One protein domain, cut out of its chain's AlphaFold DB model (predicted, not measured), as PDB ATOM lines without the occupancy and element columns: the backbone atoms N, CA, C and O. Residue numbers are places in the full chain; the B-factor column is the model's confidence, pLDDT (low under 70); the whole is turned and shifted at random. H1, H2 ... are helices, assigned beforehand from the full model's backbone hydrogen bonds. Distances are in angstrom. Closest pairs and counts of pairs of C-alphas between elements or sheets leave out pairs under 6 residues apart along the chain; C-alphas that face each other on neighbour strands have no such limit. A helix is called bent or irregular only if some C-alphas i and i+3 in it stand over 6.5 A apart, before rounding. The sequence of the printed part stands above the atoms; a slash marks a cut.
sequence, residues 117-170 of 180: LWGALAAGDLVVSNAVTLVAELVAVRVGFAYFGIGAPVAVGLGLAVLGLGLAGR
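This is residues 117 to 170 of the 180 residues of the protein "Divalent metal cation transporter" of Acidiferrimicrobium australe (UniProt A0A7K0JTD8). One long straight helix, H1, makes the longest axis, and a shorter helix, H2, folds back from its far end at a steep angle, the two making a lopsided V with one long arm. The small body lies at the closed end of the V, while residues 117 to 133 of H1 and residues 164 to 170 stick out from it. The printed part has 54 residues, with two named helices, H1 then H2, and no named strand; the class is all helix. The whole is only just loose, close to extended, with a radius of gyration of the C-alphas of 14.6 A, and flat, spanning 48 by 24 by 13 A.

H1 takes residues 117 to 147 and is 45.4 A long from first to last C-alpha. It begins at C-alpha 117 at (348.315, 202.218, 254.754) and ends at C-alpha 147 at (344.332, 191.221, 298.612). After a tight link of 4 residues comes H2, residues 152 to 169, which is 25.7 A long and ends at C-alpha 169 at (355.643, 215.185, 286.501). Neither helix is bent.

H1 and H2 touch, with 11 pairs of C-alphas within 8 A. The closest C-alphas of the two are those of Arg 142 and Ala 155, 5.4 A apart. H1 touches H2 with residues 138 to 146 alone, and H2 touches H1 with residues 152 to 160 alone. Their lines stand at a steep tilt of 53 degrees, and they run opposite ways. In H1 and H2 every O i to N i+4 pair is within hydrogen-bond range.

The two C-alphas farthest apart are those of Leu 117 and Gly 149, at 47.9 A. Without the stretches that stand free, the body has 30 residues and spans 22 by 16 by 11 A. The printed part has no cut. The mean pLDDT of the printed part is 89.9, and residues 169 to 170 are under 70.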
ATOM      1  N   LEU A 117     349.436 202.885 254.084       93.69
ATOM      2  CA  LEU A 117     348.315 202.218 254.754       93.69
ATOM      3  C   LEU A 117     348.805 201.232 255.823       93.69
ATOM      4  O   LEU A 117     348.322 201.254 256.949       93.69
ATOM      5  N   TRP A 118     349.798 200.406 255.495       92.75
ATOM      6  CA  TRP A 118     350.346 199.415 256.423       92.75
ATOM      7  C   TRP A 118     351.115 200.061 257.574       92.75
ATOM      8  O   TRP A 118     351.040 199.590 258.704       92.75
ATOM      9  N   GLY A 119     351.800 201.176 257.308       91.62
ATOM     10  CA  GLY A 119     352.405 201.989 258.362       91.62
ATOM     11  C   GLY A 119     351.368 202.562 259.328       91.62
ATOM     12  O   GLY A 119     351.561 202.507 260.542       91.62
ATOM     13  N   ALA A 120     350.246 203.063 258.801       90.69
ATOM     14  CA  ALA A 120     349.143 203.574 259.610       90.69
ATOM     15  C   ALA A 120     348.456 202.465 260.423       90.69
ATOM     16  O   ALA A 120     348.153 202.681 261.593       90.69
ATOM     17  N   LEU A 121     348.271 201.272 259.847       94.25
ATOM     18  CA  LEU A 121     347.750 200.108 260.571       94.25
ATOM     19  C   LEU A 121     348.682 199.687 261.712       94.25
ATOM     20  O   LEU A 121     348.207 199.491 262.824       94.25
ATOM     21  N   ALA A 122     349.996 199.622 261.478       92.88
ATOM     22  CA  ALA A 122     350.969 199.305 262.525       92.88
ATOM     23  C   ALA A 122     350.989 200.361 263.647       92.88
ATOM     24  O   ALA A 122     351.110 200.027 264.823       92.88
ATOM     25  N   ALA A 123     350.845 201.644 263.303       91.06
ATOM     26  CA  ALA A 123     350.720 202.708 264.296       91.06
ATOM     27  C   ALA A 123     349.399 202.616 265.080       91.06
ATOM     28  O   ALA A 123     349.391 202.822 266.292       91.06
ATOM     29  N   GLY A 124     348.294 202.289 264.406       93.56
ATOM     30  CA  GLY A 124     346.992 202.075 265.033       93.56
ATOM     31  C   GLY A 124     347.010 200.902 266.010       93.56
ATOM     32  O   GLY A 124     346.574 201.053 267.147       93.56
ATOM     33  N   ASP A 125     347.587 199.774 265.598       93.94
ATOM     34  CA  ASP A 125     347.787 198.598 266.447       93.94
ATOM     35  C   ASP A 125     348.586 198.936 267.712       93.94
ATOM     36  O   ASP A 125     348.173 198.588 268.816       93.94
ATOM     37  N   LEU A 126     349.662 199.717 267.581       92.75
ATOM     38  CA  LEU A 126     350.445 200.178 268.727       92.75
ATOM     39  C   LEU A 126     349.610 201.021 269.705       92.75
ATOM     40  O   LEU A 126     349.750 200.884 270.921       92.75
ATOM     41  N   VAL A 127     348.748 201.909 269.201       94.06
ATOM     42  CA  VAL A 127     347.864 202.731 270.045       94.06
ATOM     43  C   VAL A 127     346.839 201.859 270.765       94.06
ATOM     44  O   VAL A 127     346.654 202.010 271.973       94.06
ATOM     45  N   VAL A 128     346.199 200.939 270.043       96.19
ATOM     46  CA  VAL A 128     345.189 200.033 270.604       96.19
ATOM     47  C   VAL A 128     345.816 199.114 271.647       96.19
ATOM     48  O   VAL A 128     345.311 199.039 272.763       96.19
ATOM     49  N   SER A 129     346.946 198.484 271.327       93.81
ATOM     50  CA  SER A 129     347.670 197.597 272.237       93.81
ATOM     51  C   SER A 129     348.070 198.320 273.520       93.81
ATOM     52  O   SER A 129     347.764 197.842 274.608       93.81
ATOM     53  N   ASN A 130     348.634 199.530 273.425       92.25
ATOM     54  CA  ASN A 130     348.970 200.320 274.614       92.25
ATOM     55  C   ASN A 130     347.738 200.719 275.442       92.25
ATOM     56  O   ASN A 130     347.815 200.769 276.670       92.25
ATOM     57  N   ALA A 131     346.597 201.001 274.804       93.31
ATOM     58  CA  ALA A 131     345.355 201.286 275.520       93.31
ATOM     59  C   ALA A 131     344.843 200.047 276.273       93.31
ATOM     60  O   ALA A 131     344.447 200.158 277.434       93.31
ATOM     61  N   VAL A 132     344.902 198.869 275.644       94.75
ATOM     62  CA  VAL A 132     344.561 197.589 276.282       94.75
ATOM     63  C   VAL A 132     345.493 197.309 277.460       94.75
ATOM     64  O   VAL A 132     345.004 196.987 278.543       94.75
ATOM     65  N   THR A 133     346.804 197.509 277.299       92.00
ATOM     66  CA  THR A 133     347.781 197.369 278.389       92.00
ATOM     67  C   THR A 133     347.456 198.304 279.552       92.00
ATOM     68  O   THR A 133     347.429 197.865 280.696       92.00
ATOM     69  N   LEU A 134     347.117 199.570 279.289       91.44
ATOM     70  CA  LEU A 134     346.758 200.520 280.347       91.44
ATOM     71  C   LEU A 134     345.506 200.087 281.124       91.44
ATOM     72  O   LEU A 134     345.456 200.220 282.348       91.44
ATOM     73  N   VAL A 135     344.499 199.544 280.436       92.94
ATOM     74  CA  VAL A 135     343.317 198.967 281.096       92.94
ATOM     75  C   VAL A 135     343.713 197.755 281.942       92.94
ATOM     76  O   VAL A 135     343.279 197.646 283.091       92.94
ATOM     77  N   ALA A 136     344.553 196.867 281.413       93.38
ATOM     78  CA  ALA A 136     345.023 195.685 282.128       93.38
ATOM     79  C   ALA A 136     345.842 196.052 283.379       93.38
ATOM     80  O   ALA A 136     345.677 195.426 284.423       93.38
ATOM     81  N   GLU A 137     346.650 197.110 283.323       93.06
ATOM     82  CA  GLU A 137     347.386 197.642 284.476       93.06
ATOM     83  C   GLU A 137     346.441 198.137 285.580       93.06
ATOM     84  O   GLU A 137     346.648 197.852 286.761       93.06
ATOM     85  N   LEU A 138     345.332 198.799 285.229       92.50
ATOM     86  CA  LEU A 138     344.311 199.182 286.214       92.50
ATOM     87  C   LEU A 138     343.614 197.962 286.834       92.50
ATOM     88  O   LEU A 138     343.317 197.961 288.033       92.50
ATOM     89  N   VAL A 139     343.383 196.907 286.046       92.56
ATOM     90  CA  VAL A 139     342.889 195.622 286.567       92.56
ATOM     91  C   VAL A 139     343.912 195.011 287.523       92.56
ATOM     92  O   VAL A 139     343.531 194.541 288.596       92.56
ATOM     93  N   ALA A 140     345.202 195.070 287.197       92.62
ATOM     94  CA  ALA A 140     346.258 194.554 288.055       92.62
ATOM     95  C   ALA A 140     346.335 195.291 289.395       92.62
ATOM     96  O   ALA A 140     346.351 194.651 290.449       92.62
ATOM     97  N   VAL A 141     346.254 196.624 289.373       93.31
ATOM     98  CA  VAL A 141     346.127 197.456 290.578       93.31
ATOM     99  C   VAL A 141     344.917 197.015 291.403       93.31
ATOM    100  O   VAL A 141     345.039 196.756 292.602       93.31
ATOM    101  N   ARG A 142     343.748 196.851 290.774       92.88
ATOM    102  CA  ARG A 142     342.531 196.394 291.457       92.88
ATOM    103  C   ARG A 142     342.712 195.032 292.129       92.88
ATOM    104  O   ARG A 142     342.255 194.877 293.263       92.88
ATOM    105  N   VAL A 143     343.312 194.063 291.440       92.12
ATOM    106  CA  VAL A 143     343.562 192.709 291.961       92.12
ATOM    107  C   VAL A 143     344.550 192.757 293.127       92.12
ATOM    108  O   VAL A 143     344.279 192.162 294.166       92.12
ATOM    109  N   GLY A 144     345.630 193.534 293.013       90.38
ATOM    110  CA  GLY A 144     346.595 193.725 294.098       90.38
ATOM    111  C   GLY A 144     345.953 194.332 295.348       90.38
ATOM    112  O   GLY A 144     346.087 193.796 296.444       90.38
ATOM    113  N   PHE A 145     345.166 195.398 295.188       92.38
ATOM    114  CA  PHE A 145     344.429 196.019 296.293       92.38
ATOM    115  C   PHE A 145     343.315 195.129 296.867       92.38
ATOM    116  O   PHE A 145     342.988 195.253 298.049       92.38
ATOM    117  N   ALA A 146     342.762 194.201 296.074       91.31
ATOM    118  CA  ALA A 146     341.788 193.218 296.552       91.31
ATOM    119  C   ALA A 146     342.355 192.364 297.688       91.31
ATOM    120  O   ALA A 146     341.635 192.063 298.636       91.31
ATOM    121  N   TYR A 147     343.642 192.018 297.603       88.19
ATOM    122  CA  TYR A 147     344.332 191.221 298.612       88.19
ATOM    123  C   TYR A 147     344.367 191.914 299.984       88.19
ATOM    124  O   TYR A 147     344.324 191.256 301.017       88.19
ATOM    125  N   PHE A 148     344.371 193.249 299.998       91.12
ATOM    126  CA  PHE A 148     344.340 194.070 301.212       91.12
ATOM    127  C   PHE A 148     342.918 194.460 301.651       91.12
ATOM    128  O   PHE A 148     342.757 195.293 302.539       91.12
ATOM    129  N   GLY A 149     341.878 193.907 301.019       91.06
ATOM    130  CA  GLY A 149     340.480 194.227 301.329       91.06
ATOM    131  C   GLY A 149     340.025 195.614 300.856       91.06
ATOM    132  O   GLY A 149     338.965 196.086 301.264       91.06
ATOM    133  N   ILE A 150     340.795 196.283 299.992       92.44
ATOM    134  CA  ILE A 150     340.459 197.622 299.497       92.44
ATOM    135  C   ILE A 150     339.450 197.518 298.344       92.44
ATOM    136  O   ILE A 150     339.600 196.727 297.406       92.44
ATOM    137  N   GLY A 151     338.395 198.334 298.422       92.12
ATOM    138  CA  GLY A 151     337.308 198.362 297.445       92.12
ATOM    139  C   GLY A 151     337.749 198.835 296.057       92.12
ATOM    140  O   GLY A 151     338.652 199.659 295.906       92.12
ATOM    141  N   ALA A 152     337.050 198.349 295.026       89.06
ATOM    142  CA  ALA A 152     337.344 198.660 293.629       89.06
ATOM    143  C   ALA A 152     337.455 200.160 293.285       89.06
ATOM    144  O   ALA A 152     338.442 200.526 292.644       89.06
ATOM    145  N   PRO A 153     336.524 201.042 293.708       91.25
ATOM    146  CA  PRO A 153     336.598 202.455 293.336       91.25
ATOM    147  C   PRO A 153     337.822 203.159 293.935       91.25
ATOM    148  O   PRO A 153     338.423 204.005 293.277       91.25
ATOM    149  N   VAL A 154     338.241 202.771 295.145       91.88
ATOM    150  CA  VAL A 154     339.419 203.348 295.814       91.88
ATOM    151  C   VAL A 154     340.707 202.892 295.127       91.88
ATOM    152  O   VAL A 154     341.568 203.717 294.837       91.88
ATOM    153  N   ALA A 155     340.819 201.600 294.806       91.25
ATOM    154  CA  ALA A 155     341.985 201.047 294.117       91.25
ATOM    155  C   ALA A 155     342.206 201.691 292.737       91.25
ATOM    156  O   ALA A 155     343.312 202.127 292.420       91.25
ATOM    157  N   VAL A 156     341.141 201.801 291.933       90.75
ATOM    158  CA  VAL A 156     341.208 202.433 290.606       90.75
ATOM    159  C   VAL A 156     341.496 203.930 290.731       90.75
ATOM    160  O   VAL A 156     342.335 204.448 289.998       90.75
ATOM    161  N   GLY A 157     340.866 204.619 291.690       92.00
ATOM    162  CA  GLY A 157     341.124 206.035 291.959       92.00
ATOM    163  C   GLY A 157     342.588 206.314 292.310       92.00
ATOM    164  O   GLY A 157     343.178 207.250 291.773       92.00
ATOM    165  N   LEU A 158     343.205 205.469 293.141       90.44
ATOM    166  CA  LEU A 158     344.632 205.555 293.464       90.44
ATOM    167  C   LEU A 158     345.517 205.287 292.240       90.44
ATOM    168  O   LEU A 158     346.447 206.053 291.991       90.44
ATOM    169  N   GLY A 159     345.214 204.252 291.451       89.62
ATOM    170  CA  GLY A 159     345.948 203.954 290.217       89.62
ATOM    171  C   GLY A 159     345.924 205.123 289.227       89.62
ATOM    172  O   GLY A 159     346.969 205.550 288.734       89.62
ATOM    173  N   LEU A 160     344.745 205.711 289.004       91.56
ATOM    174  CA  LEU A 160     344.581 206.901 288.165       91.56
ATOM    175  C   LEU A 160     345.286 208.131 288.747       91.56
ATOM    176  O   LEU A 160     345.858 208.911 287.987       91.56
ATOM    177  N   ALA A 161     345.290 208.306 290.071       89.81
ATOM    178  CA  ALA A 161     346.015 209.394 290.718       89.81
ATOM    179  C   ALA A 161     347.533 209.269 290.508       89.81
ATOM    180  O   ALA A 161     348.185 210.260 290.178       89.81
ATOM    181  N   VAL A 162     348.093 208.061 290.628       87.88
ATOM    182  CA  VAL A 162     349.517 207.793 290.357       87.88
ATOM    183  C   VAL A 162     349.854 208.047 288.887       87.88
ATOM    184  O   VAL A 162     350.818 208.759 288.600       87.88
ATOM    185  N   LEU A 163     349.035 207.548 287.956       87.44
ATOM    186  CA  LEU A 163     349.160 207.841 286.521       87.44
ATOM    187  C   LEU A 163     349.113 209.353 286.252       87.44
ATOM    188  O   LEU A 163     349.986 209.893 285.572       87.44
ATOM    189  N   GLY A 164     348.140 210.055 286.833       86.88
ATOM    190  CA  GLY A 164     347.976 211.503 286.709       86.88
ATOM    191  C   GLY A 164     349.168 212.288 287.258       86.88
ATOM    192  O   GLY A 164     349.636 213.225 286.611       86.88
ATOM    193  N   LEU A 165     349.720 211.882 288.405       85.75
ATOM    194  CA  LEU A 165     350.944 212.458 288.969       85.75
ATOM    195  C   LEU A 165     352.160 212.206 288.071       85.75
ATOM    196  O   LEU A 165     352.945 213.127 287.843       85.75
ATOM    197  N   GLY A 166     352.296 210.999 287.518       82.12
ATOM    198  CA  GLY A 166     353.358 210.658 286.570       82.12
ATOM    199  C   GLY A 166     353.301 211.510 285.297       82.12
ATOM    200  O   GLY A 166     354.321 212.043 284.852       82.12
ATOM    201  N   LEU A 167     352.099 211.723 284.754       82.12
ATOM    202  CA  LEU A 167     351.866 212.607 283.609       82.12
ATOM    203  C   LEU A 167     352.133 214.079 283.960       82.12
ATOM    204  O   LEU A 167     352.789 214.788 283.196       82.12
ATOM    205  N   ALA A 168     351.705 214.537 285.138       78.00
ATOM    206  CA  ALA A 168     351.943 215.899 285.618       78.00
ATOM    207  C   ALA A 168     353.424 216.178 285.950       78.00
ATOM    208  O   ALA A 168     353.869 217.331 285.889       78.00
ATOM    209  N   GLY A 169     354.197 215.137 286.277       62.03
ATOM    210  CA  GLY A 169     355.643 215.185 286.501       62.03
ATOM    211  C   GLY A 169     356.450 215.487 285.235       62.03
ATOM    212  O   GLY A 169     357.517 216.095 285.322       62.03
ATOM    213  N   ARG A 170     355.907 215.194 284.043       53.25
ATOM    214  CA  ARG A 170     356.510 215.502 282.731       53.25
ATOM    215  C   ARG A 170     356.394 216.982 282.337       53.25
ATOM    216  O   ARG A 170     356.149 217.319 281.179       53.25
TER     217      ARG A 170